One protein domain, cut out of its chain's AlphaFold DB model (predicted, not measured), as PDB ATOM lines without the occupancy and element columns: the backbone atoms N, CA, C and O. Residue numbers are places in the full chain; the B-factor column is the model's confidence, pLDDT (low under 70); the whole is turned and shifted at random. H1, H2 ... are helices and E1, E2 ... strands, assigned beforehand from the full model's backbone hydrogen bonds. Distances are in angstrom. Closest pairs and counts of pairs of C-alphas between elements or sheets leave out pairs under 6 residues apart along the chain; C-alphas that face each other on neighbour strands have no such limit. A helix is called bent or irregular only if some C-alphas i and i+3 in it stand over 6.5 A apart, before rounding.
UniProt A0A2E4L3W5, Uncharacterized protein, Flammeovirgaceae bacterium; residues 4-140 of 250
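What this domain is: This is residues 4 to 140 of the 250 residues of an uncharacterized protein of Flammeovirgaceae bacterium (UniProt A0A2E4L3W5). A single sheet of four strands, E1 to E4, has the long helix H5 laid along one face, over its E3 and E4 side, while residues 77 to 82 of a long loop pass on the other side of the sheet from H5. H1 sits by E1 near the first residues of H5, H3 and H4 sit by E4, and H2 sits off the sheet beyond the end of E4. You have 137 printed residues, with five named helices and four named strands in the order H1 E1 E2 E3 E4 H2 H3 H4 H5. The sheet's order is E1 - E2 - E3 - E4, antiparallel throughout, and the class is mixed, helices and strands. The whole is compact, with a radius of gyration of the C-alphas of 15.0 A, and spans 46 by 34 by 30 A.

How they stand to each other: Start at the sheet, a meander in which each strand is the antiparallel neighbour of the one before: E1, residues 20 to 23; E2, 28 to 34; E3, 39 to 46; E4, 53 to 62. Look for N 22 and O 30 at 2.8 A between E1 and E2, N 31 and O 42 at 2.8 A between E2 and E3, and N 58 and O 43 at 2.7 A between E3 and E4. H5, residues 115 to 139, is on the sheet at a height over the sheet of 9.9 A and runs along the strands, at 19 degrees to E4 on the local plane. The closest C-alphas of H5 and E4 are those of Leu 59 and Ala 133, 6.8 A apart. H4, residues 102 to 105, touches residues 124 to 128 of H5, with the C-alphas of Leu 104 and Phe 128 closest at 6.4 A. H4 only grazes the sheet with residues 104 to 105, as does H3, residues 88 to 95, with 88 to 89, and H1, residues 4 to 10, with 7 to 10. H1 is close to H5 but not clearly touching it, with the C-alphas of Ile 6 and Leu 118 closest at 7.2 A. H2, residues 64 to 70, is not on the sheet. In H1, H2 and H3 every O i to N i+4 pair is within hydrogen-bond range, in H5 19 of 21 are, and H4 is too short for such a pair.

Where its parts are: Find C-alpha 4 at (203.092, 151.779, 161.744), where H1 begins. E3 runs 22.0 A, and E4 runs 27.1 A from (191.566, 144.134, 161.480) at C-alpha 53. H5 runs 34.5 A to C-alpha 139 at (207.122, 118.281, 164.268), with a kink of 35 degrees near residue 129; it is irregular, with C-alphas 131 and 134 7.0 A apart.

The domain as a whole: The two C-alphas farthest apart, those of Cys 69 and Asn 114, are 46.4 A apart. The printed part has no cut. The link from H2 to H3, residues 71 to 87, is long. Look for pLDDT under 70 at residues 25 to 27, 78 to 82, 101 and 103.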
ATOM      1  N   ALA A   4     201.655 151.716 161.476       86.19
ATOM      2  CA  ALA A   4     203.092 151.779 161.744       86.19
ATOM      3  C   ALA A   4     203.401 151.572 163.237       86.19
ATOM      4  O   ALA A   4     204.343 150.864 163.588       86.19
ATOM      5  N   TYR A   5     202.558 152.117 164.118       88.38
ATOM      6  CA  TYR A   5     202.694 151.946 165.562       88.38
ATOM      7  C   TYR A   5     202.405 150.505 166.018       88.38
ATOM      8  O   TYR A   5     203.124 149.963 166.860       88.38
ATOM      9  N   ILE A   6     201.386 149.859 165.442       88.00
ATOM     10  CA  ILE A   6     201.072 148.445 165.711       88.00
ATOM     11  C   ILE A   6     202.257 147.557 165.306       88.00
ATOM     12  O   ILE A   6     202.724 146.736 166.095       88.00
ATOM     13  N   LEU A   7     202.789 147.767 164.101       86.69
ATOM     14  CA  LEU A   7     203.906 146.994 163.557       86.69
ATOM     15  C   LEU A   7     205.192 147.172 164.375       86.69
ATOM     16  O   LEU A   7     205.815 146.178 164.737       86.69
ATOM     17  N   ALA A   8     205.529 148.400 164.777       87.00
ATOM     18  CA  ALA A   8     206.665 148.665 165.665       87.00
ATOM     19  C   ALA A   8     206.528 147.968 167.035       87.00
ATOM     20  O   ALA A   8     207.515 147.700 167.719       87.00
ATOM     21  N   ASN A   9     205.303 147.668 167.475       89.19
ATOM     22  CA  ASN A   9     205.070 146.882 168.684       89.19
ATOM     23  C   ASN A   9     205.154 145.371 168.455       89.19
ATOM     24  O   ASN A   9     205.491 144.649 169.398       89.19
ATOM     25  N   PHE A  10     204.890 144.897 167.238       88.38
ATOM     26  CA  PHE A  10     205.129 143.509 166.846       88.38
ATOM     27  C   PHE A  10     206.623 143.224 166.669       88.38
ATOM     28  O   PHE A  10     207.059 142.142 167.038       88.38
ATOM     29  N   GLU A  11     207.431 144.190 166.220       84.25
ATOM     30  CA  GLU A  11     208.903 144.058 166.154       84.25
ATOM     31  C   GLU A  11     209.535 143.762 167.520       84.25
ATOM     32  O   GLU A  11     210.595 143.149 167.608       84.25
ATOM     33  N   LYS A  12     208.869 144.177 168.605       85.75
ATOM     34  CA  LYS A  12     209.298 143.917 169.986       85.75
ATOM     35  C   LYS A  12     208.928 142.512 170.475       85.75
ATOM     36  O   LYS A  12     209.317 142.149 171.583       85.75
ATOM     37  N   LEU A  13     208.133 141.749 169.720       85.00
ATOM     38  CA  LEU A  13     207.827 140.361 170.054       85.00
ATOM     39  C   LEU A  13     209.049 139.500 169.753       85.00
ATOM     40  O   LEU A  13     209.506 139.419 168.616       85.00
ATOM     41  N   ASN A  14     209.555 138.833 170.784       80.50
ATOM     42  CA  ASN A  14     210.660 137.899 170.661       80.50
ATOM     43  C   ASN A  14     210.161 136.483 170.951       80.50
ATOM     44  O   ASN A  14     210.117 136.055 172.103       80.50
ATOM     45  N   PHE A  15     209.742 135.779 169.900       81.75
ATOM     46  CA  PHE A  15     209.334 134.374 169.990       81.75
ATOM     47  C   PHE A  15     210.533 133.421 170.029       81.75
ATOM     48  O   PHE A  15     210.512 132.405 170.723       81.75
ATOM     49  N   SER A  16     211.565 133.746 169.251       78.06
ATOM     50  CA  SER A  16     212.811 133.000 169.089       78.06
ATOM     51  C   SER A  16     213.861 133.944 168.496       78.06
ATOM     52  O   SER A  16     213.500 134.742 167.628       78.06
ATOM     53  N   PRO A  17     215.147 133.837 168.880       76.06
ATOM     54  CA  PRO A  17     216.216 134.661 168.307       76.06
ATOM     55  C   PRO A  17     216.366 134.506 166.784       76.06
ATOM     56  O   PRO A  17     216.858 135.419 166.125       76.06
ATOM     57  N   ASP A  18     215.920 133.378 166.224       80.88
ATOM     58  CA  ASP A  18     216.048 133.080 164.794       80.88
ATOM     59  C   ASP A  18     214.841 133.535 163.959       80.88
ATOM     60  O   ASP A  18     214.879 133.464 162.728       80.88
ATOM     61  N   LEU A  19     213.762 133.988 164.608       84.25
ATOM     62  CA  LEU A  19     212.584 134.501 163.922       84.25
ATOM     63  C   LEU A  19     212.713 135.997 163.678       84.25
ATOM     64  O   LEU A  19     212.861 136.790 164.603       84.25
ATOM     65  N   LYS A  20     212.574 136.387 162.415       85.56
ATOM     66  CA  LYS A  20     212.574 137.786 161.992       85.56
ATOM     67  C   LYS A  20     211.164 138.205 161.626       85.56
ATOM     68  O   LYS A  20     210.479 137.489 160.895       85.56
ATOM     69  N   LEU A  21     210.741 139.372 162.105       86.81
ATOM     70  CA  LEU A  21     209.514 139.981 161.616       86.81
ATOM     71  C   LEU A  21     209.752 140.522 160.203       86.81
ATOM     72  O   LEU A  21     210.642 141.340 159.985       86.81
ATOM     73  N   ILE A  22     208.934 140.070 159.262       85.19
ATOM     74  CA  ILE A  22     208.858 140.561 157.892       85.19
ATOM     75  C   ILE A  22     207.481 141.173 157.693       85.19
ATOM     76  O   ILE A  22     206.465 140.601 158.089       85.19
ATOM     77  N   ILE A  23     207.447 142.346 157.076       81.62
ATOM     78  CA  ILE A  23     206.217 143.073 156.784       81.62
ATOM     79  C   ILE A  23     206.262 143.468 155.320       81.62
ATOM     80  O   ILE A  23     207.268 144.002 154.854       81.62
ATOM     81  N   ASN A  24     205.170 143.238 154.596       77.12
ATOM     82  CA  ASN A  24     205.066 143.675 153.212       77.12
ATOM     83  C   ASN A  24     204.068 144.826 153.042       77.12
ATOM     84  O   ASN A  24     203.252 145.144 153.910       77.12
ATOM     85  N   ARG A  25     204.136 145.465 151.872       66.75
ATOM     86  CA  ARG A  25     203.302 146.626 151.523       66.75
ATOM     87  C   ARG A  25     201.805 146.308 151.436       66.75
ATOM     88  O   ARG A  25     201.001 147.231 151.444       66.75
ATOM     89  N   SER A  26     201.438 145.030 151.371       67.12
ATOM     90  CA  SER A  26     200.059 144.539 151.283       67.12
ATOM     91  C   SER A  26     199.461 144.197 152.652       67.12
ATOM     92  O   SER A  26     198.485 143.459 152.725       67.12
ATOM     93  N   GLY A  27     200.072 144.666 153.745       68.81
ATOM     94  CA  GLY A  27     199.548 144.439 155.091       68.81
ATOM     95  C   GLY A  27     199.719 143.004 155.594       68.81
ATOM     96  O   GLY A  27     199.053 142.621 156.552       68.81
ATOM     97  N   TYR A  28     200.601 142.203 154.992       80.00
ATOM     98  CA  TYR A  28     201.031 140.958 155.621       80.00
ATOM     99  C   TYR A  28     202.133 141.258 156.626       80.00
ATOM    100  O   TYR A  28     203.055 142.028 156.343       80.00
ATOM    101  N   PHE A  29     202.051 140.603 157.775       86.00
ATOM    102  CA  PHE A  29     203.151 140.492 158.717       86.00
ATOM    103  C   PHE A  29     203.466 139.012 158.915       86.00
ATOM    104  O   PHE A  29     202.573 138.170 158.853       86.00
ATOM    105  N   GLY A  30     204.724 138.677 159.151       88.50
ATOM    106  CA  GLY A  30     205.121 137.297 159.372       88.50
ATOM    107  C   GLY A  30     206.379 137.190 160.204       88.50
ATOM    108  O   GLY A  30     207.348 137.900 159.963       88.50
ATOM    109  N   PHE A  31     206.375 136.284 161.170       90.12
ATOM    110  CA  PHE A  31     207.564 135.898 161.917       90.12
ATOM    111  C   PHE A  31     208.169 134.705 161.197       90.12
ATOM    112  O   PHE A  31     207.565 133.632 161.175       90.12
ATOM    113  N   ARG A  32     209.319 134.916 160.556       90.38
ATOM    114  CA  ARG A  32     209.905 133.985 159.590       90.38
ATOM    115  C   ARG A  32     211.292 133.540 160.023       90.38
ATOM    116  O   ARG A  32     212.106 134.355 160.453       90.38
ATOM    117  N   GLN A  33     211.560 132.251 159.867       89.88
ATOM    118  CA  GLN A  33     212.882 131.652 159.991       89.88
ATOM    119  C   GLN A  33     213.184 130.949 158.673       89.88
ATOM    120  O   GLN A  33     212.418 130.093 158.237       89.88
ATOM    121  N   GLU A  34     214.305 131.294 158.051       88.44
ATOM    122  CA  GLU A  34     214.781 130.646 156.833       88.44
ATOM    123  C   GLU A  34     216.250 130.282 156.998       88.44
ATOM    124  O   GLU A  34     217.070 131.098 157.422       88.44
ATOM    125  N   ASN A  35     216.576 129.041 156.665       87.25
ATOM    126  CA  ASN A  35     217.939 128.569 156.505       87.25
ATOM    127  C   ASN A  35     218.012 127.637 155.287       87.25
ATOM    128  O   ASN A  35     217.031 127.442 154.570       87.25
ATOM    129  N   GLU A  36     219.180 127.046 155.046       84.81
ATOM    130  CA  GLU A  36     219.392 126.171 153.886       84.81
ATOM    131  C   GLU A  36     218.503 124.915 153.890       84.81
ATOM    132  O   GLU A  36     218.236 124.346 152.831       84.81
ATOM    133  N   VAL A  37     218.025 124.492 155.065       86.75
ATOM    134  CA  VAL A  37     217.256 123.257 155.260       86.75
ATOM    135  C   VAL A  37     215.757 123.507 155.174       86.75
ATOM    136  O   VAL A  37     215.035 122.721 154.557       86.75
ATOM    137  N   LYS A  38     215.268 124.578 155.804       90.56
ATOM    138  CA  LYS A  38     213.838 124.847 155.941       90.56
ATOM    139  C   LYS A  38     213.520 126.333 156.050       90.56
ATOM    140  O   LYS A  38     214.301 127.137 156.554       90.56
ATOM    141  N   TYR A  39     212.301 126.641 155.641       91.81
ATOM    142  CA  TYR A  39     211.595 127.877 155.912       91.81
ATOM    143  C   TYR A  39     210.397 127.574 156.812       91.81
ATOM    144  O   TYR A  39     209.664 126.608 156.578       91.81
ATOM    145  N   GLN A  40     210.189 128.395 157.834       92.56
ATOM    146  CA  GLN A  40     209.059 128.304 158.753       92.56
ATOM    147  C   GLN A  40     208.510 129.702 159.016       92.56
ATOM    148  O   GLN A  40     209.283 130.641 159.210       92.56
ATOM    149  N   SER A  41     207.187 129.849 159.034       91.31
ATOM    150  CA  SER A  41     206.578 131.141 159.335       91.31
ATOM    151  C   SER A  41     205.253 131.064 160.065       91.31
ATOM    152  O   SER A  41     204.423 130.197 159.792       91.31
ATOM    153  N   LEU A  42     205.068 132.019 160.975       91.00
ATOM    154  CA  LEU A  42     203.778 132.428 161.519       91.00
ATOM    155  C   LEU A  42     203.398 133.728 160.820       91.00
ATOM    156  O   LEU A  42     203.971 134.775 161.118       91.00
ATOM    157  N   ASP A  43     202.454 133.659 159.887       88.12
ATOM    158  CA  ASP A  43     202.028 134.801 159.080       88.12
ATOM    159  C   ASP A  43     200.624 135.250 159.476       88.12
ATOM    160  O   ASP A  43     199.749 134.422 159.711       88.12
ATOM    161  N   GLY A  44     200.382 136.555 159.503       87.75
ATOM    162  CA  GLY A  44     199.058 137.151 159.623       87.75
ATOM    163  C   GLY A  44     198.821 138.197 158.541       87.75
ATOM    164  O   GLY A  44     199.754 138.709 157.916       87.75
ATOM    165  N   LYS A  45     197.549 138.510 158.296       87.38
ATOM    166  CA  LYS A  45     197.151 139.488 157.278       87.38
ATOM    167  C   LYS A  45     196.207 140.529 157.862       87.38
ATOM    168  O   LYS A  45     195.178 140.169 158.437       87.38
ATOM    169  N   PHE A  46     196.539 141.802 157.669       87.00
ATOM    170  CA  PHE A  46     195.604 142.899 157.883       87.00
ATOM    171  C   PHE A  46     194.564 142.940 156.758       87.00
ATOM    172  O   PHE A  46     194.889 142.786 155.583       87.00
ATOM    173  N   ASN A  47     193.305 143.172 157.108       83.56
ATOM    174  CA  ASN A  47     192.249 143.411 156.143       83.56
ATOM    175  C   ASN A  47     192.463 144.781 155.484       83.56
ATOM    176  O   ASN A  47     192.510 145.810 156.159       83.56
ATOM    177  N   ASP A  48     192.562 144.809 154.158       78.62
ATOM    178  CA  ASP A  48     192.767 146.051 153.406       78.62
ATOM    179  C   ASP A  48     191.547 146.986 153.457       78.62
ATOM    180  O   ASP A  48     191.677 148.193 153.257       78.62
ATOM    181  N   HIS A  49     190.360 146.448 153.755       81.00
ATOM    182  CA  HIS A  49     189.095 147.185 153.766       81.00
ATOM    183  C   HIS A  49     188.613 147.580 155.164       81.00
ATOM    184  O   HIS A  49     187.611 148.283 155.285       81.00
ATOM    185  N   LYS A  50     189.293 147.126 156.223       80.62
ATOM    186  CA  LYS A  50     188.923 147.416 157.609       80.62
ATOM    187  C   LYS A  50     190.149 147.814 158.409       80.62
ATOM    188  O   LYS A  50     191.140 147.089 158.457       80.62
ATOM    189  N   GLU A  51     190.074 148.979 159.040       83.94
ATOM    190  CA  GLU A  51     191.191 149.546 159.788       83.94
ATOM    191  C   GLU A  51     191.655 148.581 160.891       83.94
ATOM    192  O   GLU A  51     190.874 148.190 161.753       83.94
ATOM    193  N   ASN A  52     192.933 148.193 160.831       87.75
ATOM    194  CA  ASN A  52     193.629 147.358 161.816       87.75
ATOM    195  C   ASN A  52     192.941 146.033 162.194       87.75
ATOM    196  O   ASN A  52     193.195 145.497 163.274       87.75
ATOM    197  N   GLU A  53     192.098 145.484 161.318       91.75
ATOM    198  CA  GLU A  53     191.566 144.134 161.480       91.75
ATOM    199  C   GLU A  53     192.613 143.128 160.997       91.75
ATOM    200  O   GLU A  53     193.041 143.185 159.850       91.75
ATOM    201  N   ILE A  54     193.009 142.186 161.844       90.69
ATOM    202  CA  ILE A  54     193.776 141.007 161.450       90.69
ATOM    203  C   ILE A  54     192.766 139.906 161.145       90.69
ATOM    204  O   ILE A  54     191.990 139.512 162.014       90.69
ATOM    205  N   SER A  55     192.743 139.414 159.909       87.88
ATOM    206  CA  SER A  55     191.741 138.430 159.472       87.88
ATOM    207  C   SER A  55     192.023 137.016 159.978       87.88
ATOM    208  O   SER A  55     191.121 136.185 160.024       87.88
ATOM    209  N   GLY A  56     193.272 136.733 160.336       86.44
ATOM    210  CA  GLY A  56     193.717 135.432 160.807       86.44
ATOM    211  C   GLY A  56     195.234 135.339 160.849       86.44
ATOM    212  O   GLY A  56     195.936 136.224 160.346       86.44
ATOM    213  N   VAL A  57     195.717 134.233 161.411       87.31
ATOM    214  CA  VAL A  57     197.111 133.806 161.281       87.31
ATOM    215  C   VAL A  57     197.188 132.418 160.670       87.31
ATOM    216  O   VAL A  57     196.233 131.643 160.717       87.31
ATOM    217  N   ASN A  58     198.345 132.097 160.115       87.75
ATOM    218  CA  ASN A  58     198.630 130.819 159.505       87.75
ATOM    219  C   ASN A  58     200.056 130.373 159.835       87.75
ATOM    220  O   ASN A  58     200.921 131.198 160.133       87.75
ATOM    221  N   LEU A  59     200.289 129.065 159.760       90.06
ATOM    222  CA  LEU A  59     201.612 128.468 159.904       90.06
ATOM    223  C   LEU A  59     202.028 127.859 158.573       90.06
ATOM    224  O   LEU A  59     201.240 127.169 157.926       90.06
ATOM    225  N   ASN A  60     203.273 128.075 158.175       90.06
ATOM    226  CA  ASN A  60     203.799 127.512 156.941       90.06
ATOM    227  C   ASN A  60     205.150 126.858 157.206       90.06
ATOM    228  O   ASN A  60     205.999 127.425 157.889       90.06
ATOM    229  N   VAL A  61     205.348 125.668 156.642       92.38
ATOM    230  CA  VAL A  61     206.654 125.004 156.570       92.38
ATOM    231  C   VAL A  61     206.968 124.721 155.113       92.38
ATOM    232  O   VAL A  61     206.137 124.187 154.375       92.38
ATOM    233  N   CYS A  62     208.183 125.063 154.710       91.75
ATOM    234  CA  CYS A  62     208.726 124.808 153.391       91.75
ATOM    235  C   CYS A  62     210.155 124.267 153.506       91.75
ATOM    236  O   CYS A  62     210.875 124.553 154.456       91.75
ATOM    237  N   PHE A  63     210.558 123.464 152.527       92.31
ATOM    238  CA  PHE A  63     211.879 122.852 152.442       92.31
ATOM    239  C   PHE A  63     212.524 123.332 151.139       92.31
ATOM    240  O   PHE A  63     212.120 122.854 150.075       92.31
ATOM    241  N   PRO A  64     213.498 124.262 151.183       90.25
ATOM    242  CA  PRO A  64     214.138 124.815 149.993       90.25
ATOM    243  C   PRO A  64     214.671 123.768 149.014       90.25
ATOM    244  O   PRO A  64     214.612 123.990 147.810       90.25
ATOM    245  N   VAL A  65     215.149 122.615 149.496       89.06
ATOM    246  CA  VAL A  65     215.565 121.511 148.613       89.06
ATOM    247  C   VAL A  65     214.423 121.027 147.716       89.06
ATOM    248  O   VAL A  65     214.617 120.831 146.519       89.06
ATOM    249  N   LEU A  66     213.221 120.881 148.273       91.50
ATOM    250  CA  LEU A  66     212.059 120.407 147.534       91.50
ATOM    251  C   LEU A  66     211.619 121.464 146.516       91.50
ATOM    252  O   LEU A  66     211.391 121.137 145.352       91.50
ATOM    253  N   GLU A  67     211.589 122.735 146.924       90.31
ATOM    254  CA  GLU A  67     211.230 123.844 146.034       90.31
ATOM    255  C   GLU A  67     212.234 124.029 144.899       90.31
ATOM    256  O   GLU A  67     211.817 124.196 143.763       90.31
ATOM    257  N   LYS A  68     213.545 123.905 145.138       89.50
ATOM    258  CA  LYS A  68     214.555 123.955 144.062       89.50
ATOM    259  C   LYS A  68     214.387 122.812 143.055       89.50
ATOM    260  O   LYS A  68     214.617 122.994 141.856       89.50
ATOM    261  N   CYS A  69     213.965 121.633 143.514       90.88
ATOM    262  CA  CYS A  69     213.654 120.512 142.630       90.88
ATOM    263  C   CYS A  69     212.363 120.734 141.831       90.88
ATOM    264  O   CYS A  69     212.326 120.363 140.662       90.88
ATOM    265  N   LEU A  70     211.321 121.345 142.404       90.56
ATOM    266  CA  LEU A  70     210.089 121.672 141.673       90.56
ATOM    267  C   LEU A  70     210.302 122.855 140.719       90.56
ATOM    268  O   LEU A  70     210.047 122.754 139.520       90.56
ATOM    269  N   ASN A  71     210.852 123.943 141.244       88.56
ATOM    270  CA  ASN A  71     211.085 125.216 140.591       88.56
ATOM    271  C   ASN A  71     212.574 125.611 140.698       88.56
ATOM    272  O   ASN A  71     213.008 126.150 141.716       88.56
ATOM    273  N   PRO A  72     213.383 125.397 139.646       84.69
ATOM    274  CA  PRO A  72     214.829 125.607 139.716       84.69
ATOM    275  C   PRO A  72     215.237 127.083 139.821       84.69
ATOM    276  O   PRO A  72     216.397 127.369 140.103       84.69
ATOM    277  N   THR A  73     214.309 128.024 139.622       86.62
ATOM    278  CA  THR A  73     214.546 129.458 139.854       86.62
ATOM    279  C   THR A  73     214.198 129.897 141.279       86.62
ATOM    280  O   THR A  73     214.269 131.086 141.589       86.62
ATOM    281  N   PHE A  74     213.823 128.959 142.159       86.00
ATOM    282  CA  PHE A  74     213.544 129.244 143.561       86.00
ATOM    283  C   PHE A  74     214.813 129.706 144.296       86.00
ATOM    284  O   PHE A  74     215.734 128.926 144.541       86.00
ATOM    285  N   ASN A  75     214.819 130.980 144.692       81.44
ATOM    286  CA  ASN A  75     215.934 131.639 145.379       81.44
ATOM    287  C   ASN A  75     215.616 131.978 146.846       81.44
ATOM    288  O   ASN A  75     216.249 132.860 147.421       81.44
ATOM    289  N   GLY A  76     214.641 131.284 147.439       77.88
ATOM    290  CA  GLY A  76     214.169 131.526 148.801       77.88
ATOM    291  C   GLY A  76     212.766 132.119 148.847       77.88
ATOM    292  O   GLY A  76     212.127 132.375 147.819       77.88
ATOM    293  N   VAL A  77     212.268 132.314 150.063       73.12
ATOM    294  CA  VAL A  77     210.935 132.869 150.293       73.12
ATOM    295  C   VAL A  77     211.008 134.395 150.321       73.12
ATOM    296  O   VAL A  77     211.362 135.000 151.328       73.12
ATOM    297  N   GLY A  78     210.663 135.034 149.202       67.44
ATOM    298  CA  GLY A  78     210.569 136.495 149.135       67.44
ATOM    299  C   GLY A  78     209.456 137.091 150.016       67.44
ATOM    300  O   GLY A  78     208.741 136.397 150.740       67.44
ATOM    301  N   ASP A  79     209.232 138.401 149.891       58.38
ATOM    302  CA  ASP A  79     208.223 139.152 150.669       58.38
ATOM    303  C   ASP A  79     206.751 138.791 150.332       58.38
ATOM    304  O   ASP A  79     205.813 139.351 150.910       58.38
ATOM    305  N   GLY A  80     206.533 137.876 149.380       59.66
ATOM    306  CA  GLY A  80     205.221 137.400 148.930       59.66
ATOM    307  C   GLY A  80     204.675 136.199 149.713       59.66
ATOM    308  O   GLY A  80     205.172 135.853 150.788       59.66
ATOM    309  N   GLU A  81     203.630 135.563 149.165       61.28
ATOM    310  CA  GLU A  81     203.126 134.285 149.678       61.28
ATOM    311  C   GLU A  81     204.187 133.198 149.487       61.28
ATOM    312  O   GLU A  81     204.592 132.881 148.368       61.28
ATOM    313  N   ALA A  82     204.649 132.649 150.606       64.69
ATOM    314  CA  ALA A  82     205.643 131.596 150.617       64.69
ATOM    315  C   ALA A  82     205.077 130.301 150.017       64.69
ATOM    316  O   ALA A  82     203.948 129.921 150.365       64.69
ATOM    317  N   PRO A  83     205.851 129.550 149.212       73.69
ATOM    318  CA  PRO A  83     205.533 128.146 148.997       73.69
ATOM    319  C   PRO A  83     205.400 127.444 150.353       73.69
ATOM    320  O   PRO A  83     206.121 127.750 151.302       73.69
ATOM    321  N   SER A  84     204.431 126.540 150.477       81.50
ATOM    322  CA  SER A  84     204.176 125.814 151.723       81.50
ATOM    323  C   SER A  84     203.949 124.341 151.418       81.50
ATOM    324  O   SER A  84     203.060 123.986 150.643       81.50
ATOM    325  N   HIS A  85     204.735 123.480 152.056       84.56
ATOM    326  CA  HIS A  85     204.569 122.029 152.000       84.56
ATOM    327  C   HIS A  85     203.629 121.524 153.081       84.56
ATOM    328  O   HIS A  85     202.882 120.583 152.842       84.56
ATOM    329  N   MET A  86     203.642 122.170 154.246       88.25
ATOM    330  CA  MET A  86     202.757 121.834 155.350       88.25
ATOM    331  C   MET A  86     202.079 123.084 155.898       88.25
ATOM    332  O   MET A  86     202.708 124.134 156.057       88.25
ATOM    333  N   ARG A  87     200.777 122.941 156.161       87.88
ATOM    334  CA  ARG A  87     199.863 123.971 156.666       87.88
ATOM    335  C   ARG A  87     198.953 123.369 157.747       87.88
ATOM    336  O   ARG A  87     198.701 122.164 157.693       87.88
ATOM    337  N   PRO A  88     198.401 124.178 158.670       87.81
ATOM    338  CA  PRO A  88     197.512 123.721 159.735       87.81
ATOM    339  C   PRO A  88     196.377 122.811 159.267       87.81
ATOM    340  O   PRO A  88     196.139 121.784 159.882       87.81
ATOM    341  N   TYR A  89     195.705 123.124 158.155       85.62
ATOM    342  CA  TYR A  89     194.588 122.293 157.696       85.62
ATOM    343  C   TYR A  89     195.034 120.903 157.213       85.62
ATOM    344  O   TYR A  89     194.351 119.931 157.513       85.62
ATOM    345  N   LEU A  90     196.176 120.786 156.519       87.19
ATOM    346  CA  LEU A  90     196.738 119.484 156.126       87.19
ATOM    347  C   LEU A  90     197.124 118.696 157.377       87.19
ATOM    348  O   LEU A  90     196.778 117.531 157.520       87.19
ATOM    349  N   HIS A  91     197.761 119.363 158.338       88.69
ATOM    350  CA  HIS A  91     198.097 118.758 159.619       88.69
ATOM    351  C   HIS A  91     196.855 118.262 160.376       88.69
ATOM    352  O   HIS A  91     196.842 117.129 160.849       88.69
ATOM    353  N   ASN A  92     195.779 119.046 160.423       87.94
ATOM    354  CA  ASN A  92     194.531 118.647 161.073       87.94
ATOM    355  C   ASN A  92     193.880 117.424 160.396       87.94
ATOM    356  O   ASN A  92     193.229 116.626 161.071       87.94
ATOM    357  N   VAL A  93     194.081 117.212 159.088       86.75
ATOM    358  CA  VAL A  93     193.644 115.966 158.427       86.75
ATOM    359  C   VAL A  93     194.369 114.755 159.025       86.75
ATOM    360  O   VAL A  93     193.727 113.745 159.315       86.75
ATOM    361  N   LEU A  94     195.672 114.881 159.285       87.38
ATOM    362  CA  LEU A  94     196.510 113.806 159.821       87.38
ATOM    363  C   LEU A  94     196.233 113.528 161.304       87.38
ATOM    364  O   LEU A  94     196.137 112.368 161.691       87.38
ATOM    365  N   PHE A  95     196.090 114.563 162.135       88.44
ATOM    366  CA  PHE A  95     196.055 114.416 163.601       88.44
ATOM    367  C   PHE A  95     194.680 114.654 164.233       88.44
ATOM    368  O   PHE A  95     194.476 114.316 165.394       88.44
ATOM    369  N   GLY A  96     193.709 115.173 163.480       84.75
ATOM    370  CA  GLY A  96     192.397 115.556 163.997       84.75
ATOM    371  C   GLY A  96     192.134 117.055 163.930       84.75
ATOM    372  O   GLY A  96     193.055 117.876 163.923       84.75
ATOM    373  N   GLU A  97     190.844 117.389 163.875       73.88
ATOM    374  CA  GLU A  97     190.374 118.768 164.002       73.88
ATOM    375  C   GLU A  97     190.850 119.343 165.348       73.88
ATOM    376  O   GLU A  97     191.044 118.605 166.314       73.88
ATOM    377  N   ASP A  98     191.114 120.649 165.378       72.81
ATOM    378  CA  ASP A  98     191.564 121.404 166.557       72.81
ATOM    379  C   ASP A  98     192.978 121.123 167.103       72.81
ATOM    380  O   ASP A  98     193.352 121.697 168.129       72.81
ATOM    381  N   THR A  99     193.802 120.323 166.414       77.19
ATOM    382  CA  THR A  99     195.187 120.035 166.853       77.19
ATOM    383  C   THR A  99     196.131 121.236 166.733       77.19
ATOM    384  O   THR A  99     197.022 121.408 167.575       77.19
ATOM    385  N   VAL A 100     195.906 122.099 165.737       80.56
ATOM    386  CA  VAL A 100     196.619 123.369 165.557       80.56
ATOM    387  C   VAL A 100     195.635 124.531 165.511       80.56
ATOM    388  O   VAL A 100     194.767 124.600 164.640       80.56
ATOM    389  N   GLY A 101     195.837 125.496 166.405       69.81
ATOM    390  CA  GLY A 101     195.276 126.836 166.299       69.81
ATOM    391  C   GLY A 101     193.829 127.009 166.708       69.81
ATOM    392  O   GLY A 101     193.339 128.126 166.597       69.81
ATOM    393  N   SER A 102     193.171 125.986 167.248       70.38
ATOM    394  CA  SER A 102     191.811 126.084 167.802       70.38
ATOM    395  C   SER A 102     191.649 127.232 168.812       70.38
ATOM    396  O   SER A 102     190.639 127.943 168.810       70.38
ATOM    397  N   MET A 103     192.676 127.493 169.631       68.19
ATOM    398  CA  MET A 103     192.648 128.579 170.615       68.19
ATOM    399  C   MET A 103     192.714 129.981 169.991       68.19
ATOM    400  O   MET A 103     192.069 130.896 170.501       68.19
ATOM    401  N   LEU A 104     193.468 130.161 168.900       73.50
ATOM    402  CA  LEU A 104     193.724 131.478 168.311       73.50
ATOM    403  C   LEU A 104     192.808 131.789 167.119       73.50
ATOM    404  O   LEU A 104     192.348 132.921 166.980       73.50
ATOM    405  N   THR A 105     192.499 130.809 166.267       71.69
ATOM    406  CA  THR A 105     191.631 131.008 165.093       71.69
ATOM    407  C   THR A 105     190.223 131.436 165.495       71.69
ATOM    408  O   THR A 105     189.633 132.274 164.822       71.69
ATOM    409  N   SER A 106     189.723 130.958 166.641       79.31
ATOM    410  CA  SER A 106     188.437 131.378 167.218       79.31
ATOM    411  C   SER A 106     188.403 132.838 167.692       79.31
ATOM    412  O   SER A 106     187.327 133.368 167.970       79.31
ATOM    413  N   LYS A 107     189.560 133.503 167.798       85.06
ATOM    414  CA  LYS A 107     189.686 134.920 168.176       85.06
ATOM    415  C   LYS A 107     189.792 135.855 166.973       85.06
ATOM    416  O   LYS A 107     189.871 137.063 167.174       85.06
ATOM    417  N   PHE A 108     189.793 135.315 165.754       87.75
ATOM    418  CA  PHE A 108     189.846 136.093 164.522       87.75
ATOM    419  C   PHE A 108     188.480 136.155 163.809       87.75
ATOM    420  O   PHE A 108     187.706 135.199 163.886       87.75
ATOM    421  N   PRO A 109     188.177 137.253 163.087       91.94
ATOM    422  CA  PRO A 109     189.016 138.444 162.914       91.94
ATOM    423  C   PRO A 109     189.158 139.261 164.210       91.94
ATOM    424  O   PRO A 109     188.239 139.306 165.023       91.94
ATOM    425  N   PHE A 110     190.313 139.903 164.399       92.38
ATOM    426  CA  PHE A 110     190.644 140.685 165.597       92.38
ATOM    427  C   PHE A 110     190.943 142.129 165.197       92.38
ATOM    428  O   PHE A 110     191.781 142.350 164.327       92.38
ATOM    429  N   VAL A 111     190.286 143.110 165.817       93.69
ATOM    430  CA  VAL A 111     190.445 144.533 165.471       93.69
ATOM    431  C   VAL A 111     191.201 145.261 166.577       93.69
ATOM    432  O   VAL A 111     190.870 145.106 167.747       93.69
ATOM    433  N   ILE A 112     192.208 146.060 166.208       93.44
ATOM    434  CA  ILE A 112     193.032 146.819 167.160       93.44
ATOM    435  C   ILE A 112     192.619 148.296 167.142       93.44
ATOM    436  O   ILE A 112     192.972 149.046 166.224       93.44
ATOM    437  N   HIS A 113     191.885 148.727 168.168       92.62
ATOM    438  CA  HIS A 113     191.444 150.112 168.332       92.62
ATOM    439  C   HIS A 113     192.354 150.907 169.272       92.62
ATOM    440  O   HIS A 113     192.604 152.093 169.028       92.62
ATOM    441  N   ASN A 114     192.857 150.267 170.329       94.12
ATOM    442  CA  ASN A 114     193.590 150.905 171.421       94.12
ATOM    443  C   ASN A 114     194.786 150.054 171.916       94.12
ATOM    444  O   ASN A 114     195.116 149.016 171.344       94.12
ATOM    445  N   GLU A 115     195.472 150.535 172.958       94.31
ATOM    446  CA  GLU A 115     196.632 149.855 173.558       94.31
ATOM    447  C   GLU A 115     196.276 148.530 174.238       94.31
ATOM    448  O   GLU A 115     197.064 147.589 174.178       94.31
ATOM    449  N   ASP A 116     195.097 148.423 174.850       95.50
ATOM    450  CA  ASP A 116     194.667 147.188 175.512       95.50
ATOM    451  C   ASP A 116     194.448 146.075 174.478       95.50
ATOM    452  O   ASP A 116     194.906 144.947 174.677       95.50
ATOM    453  N   ASP A 117     193.861 146.404 173.322       94.69
ATOM    454  CA  ASP A 117     193.724 145.474 172.193       94.69
ATOM    455  C   ASP A 117     195.101 145.031 171.672       94.69
ATOM    456  O   ASP A 117     195.311 143.863 171.335       94.69
ATOM    457  N   LEU A 118     196.066 145.958 171.627       92.50
ATOM    458  CA  LEU A 118     197.440 145.675 171.216       92.50
ATOM    459  C   LEU A 118     198.155 144.745 172.209       92.50
ATOM    460  O   LEU A 118     198.873 143.831 171.800       92.50
ATOM    461  N   ILE A 119     197.956 144.940 173.513       93.12
ATOM    462  CA  ILE A 119     198.460 144.036 174.555       93.12
ATOM    463  C   ILE A 119     197.812 142.656 174.405       93.12
ATOM    464  O   ILE A 119     198.511 141.640 174.445       93.12
ATOM    465  N   GLN A 120     196.500 142.614 174.169       93.00
ATOM    466  CA  GLN A 120     195.751 141.374 174.021       93.00
ATOM    467  C   GLN A 120     196.225 140.560 172.815       93.00
ATOM    468  O   GLN A 120     196.542 139.381 172.974       93.00
ATOM    469  N   ILE A 121     196.342 141.163 171.626       91.44
ATOM    470  CA  ILE A 121     196.801 140.433 170.435       91.44
ATOM    471  C   ILE A 121     198.247 139.955 170.583       91.44
ATOM    472  O   ILE A 121     198.577 138.853 170.153       91.44
ATOM    473  N   LYS A 122     199.111 140.728 171.251       91.12
ATOM    474  CA  LYS A 122     200.482 140.300 171.555       91.12
ATOM    475  C   LYS A 122     200.502 139.073 172.463       91.12
ATOM    476  O   LYS A 122     201.232 138.132 172.167       91.12
ATOM    477  N   SER A 123     199.691 139.064 173.524       91.06
ATOM    478  CA  SER A 123     199.548 137.893 174.401       91.06
ATOM    479  C   SER A 123     199.052 136.680 173.620       91.06
ATOM    480  O   SER A 123     199.653 135.615 173.695       91.06
ATOM    481  N   LEU A 124     198.019 136.864 172.793       90.56
ATOM    482  CA  LEU A 124     197.450 135.810 171.955       90.56
ATOM    483  C   LEU A 124     198.481 135.197 170.993       90.56
ATOM    484  O   LEU A 124     198.526 133.978 170.837       90.56
ATOM    485  N   LEU A 125     199.328 136.018 170.366       90.75
ATOM    486  CA  LEU A 125     200.392 135.531 169.485       90.75
ATOM    487  C   LEU A 125     201.491 134.778 170.254       90.75
ATOM    488  O   LEU A 125     202.004 133.784 169.744       90.75
ATOM    489  N   ILE A 126     201.839 135.215 171.471       90.50
ATOM    490  CA  ILE A 126     202.802 134.520 172.346       90.50
ATOM    491  C   ILE A 126     202.257 133.162 172.784       90.50
ATOM    492  O   ILE A 126     202.965 132.158 172.695       90.50
ATOM    493  N   ASP A 127     201.003 133.113 173.221       89.56
ATOM    494  CA  ASP A 127     200.361 131.865 173.624       89.56
ATOM    495  C   ASP A 127     200.298 130.900 172.439       89.56
ATOM    496  O   ASP A 127     200.751 129.761 172.534       89.56
ATOM    497  N   PHE A 128     199.847 131.370 171.276       90.00
ATOM    498  CA  PHE A 128     199.815 130.554 170.067       90.00
ATOM    499  C   PHE A 128     201.202 130.073 169.632       90.00
ATOM    500  O   PHE A 128     201.347 128.927 169.204       90.00
ATOM    501  N   TRP A 129     202.238 130.901 169.774       91.25
ATOM    502  CA  TRP A 129     203.607 130.470 169.514       91.25
ATOM    503  C   TRP A 129     203.992 129.265 170.381       91.25
ATOM    504  O   TRP A 129     204.446 128.244 169.860       91.25
ATOM    505  N   ASN A 130     203.770 129.367 171.691       90.19
ATOM    506  CA  ASN A 130     204.170 128.345 172.656       90.19
ATOM    507  C   ASN A 130     203.330 127.068 172.548       90.19
ATOM    508  O   ASN A 130     203.876 125.966 172.627       90.19
ATOM    509  N   PHE A 131     202.017 127.205 172.366       88.62
ATOM    510  CA  PHE A 131     201.096 126.074 172.379       88.62
ATOM    511  C   PHE A 131     200.936 125.406 171.016       88.62
ATOM    512  O   PHE A 131     200.719 124.200 170.984       88.62
ATOM    513  N   ASP A 132     201.060 126.128 169.901       89.81
ATOM    514  CA  ASP A 132     200.758 125.600 168.565       89.81
ATOM    515  C   ASP A 132     201.929 125.709 167.592       89.81
ATOM    516  O   ASP A 132     202.371 124.688 167.056       89.81
ATOM    517  N   ALA A 133     202.450 126.921 167.375       91.56
ATOM    518  CA  ALA A 133     203.415 127.179 166.309       91.56
ATOM    519  C   ALA A 133     204.727 126.423 166.522       91.56
ATOM    520  O   ALA A 133     205.167 125.694 165.635       91.56
ATOM    521  N   LYS A 134     205.332 126.537 167.711       92.44
ATOM    522  CA  LYS A 134     206.594 125.860 168.011       92.44
ATOM    523  C   LYS A 134     206.450 124.331 167.925       92.44
ATOM    524  O   LYS A 134     207.220 123.741 167.171       92.44
ATOM    525  N   PRO A 135     205.467 123.670 168.572       93.19
ATOM    526  CA  PRO A 135     205.257 122.232 168.384       93.19
ATOM    527  C   PRO A 135     205.035 121.828 166.923       93.19
ATOM    528  O   PRO A 135     205.518 120.782 166.494       93.19
ATOM    529  N   PHE A 136     204.310 122.636 166.144       93.62
ATOM    530  CA  PHE A 136     204.091 122.386 164.717       93.62
ATOM    531  C   PHE A 136     205.406 122.446 163.925       93.62
ATOM    532  O   PHE A 136     205.692 121.556 163.126       93.62
ATOM    533  N   PHE A 137     206.241 123.449 164.188       93.94
ATOM    534  CA  PHE A 137     207.550 123.612 163.559       93.94
ATOM    535  C   PHE A 137     208.583 122.572 163.995       93.94
ATOM    536  O   PHE A 137     209.421 122.180 163.180       93.94
ATOM    537  N   ASP A 138     208.525 122.120 165.246       93.44
ATOM    538  CA  ASP A 138     209.350 121.027 165.761       93.44
ATOM    539  C   ASP A 138     208.930 119.689 165.130       93.44
ATOM    540  O   ASP A 138     209.774 118.852 164.806       93.44
ATOM    541  N   TYR A 139     207.625 119.485 164.918       94.38
ATOM    542  CA  TYR A 139     207.122 118.281 164.268       94.38
ATOM    543  C   TYR A 139     207.554 118.219 162.804       94.38
ATOM    544  O   TYR A 139     208.041 117.179 162.380       94.38
ATOM    545  N   TRP A 140     207.397 119.304 162.045       93.38
ATOM    546  CA  TRP A 140     207.757 119.376 160.625       93.38
ATOM    547  C   TRP A 140     209.126 120.031 160.452       93.38
ATOM    548  O   TRP A 140     209.264 121.127 159.901       93.38
TER     549      TRP A 140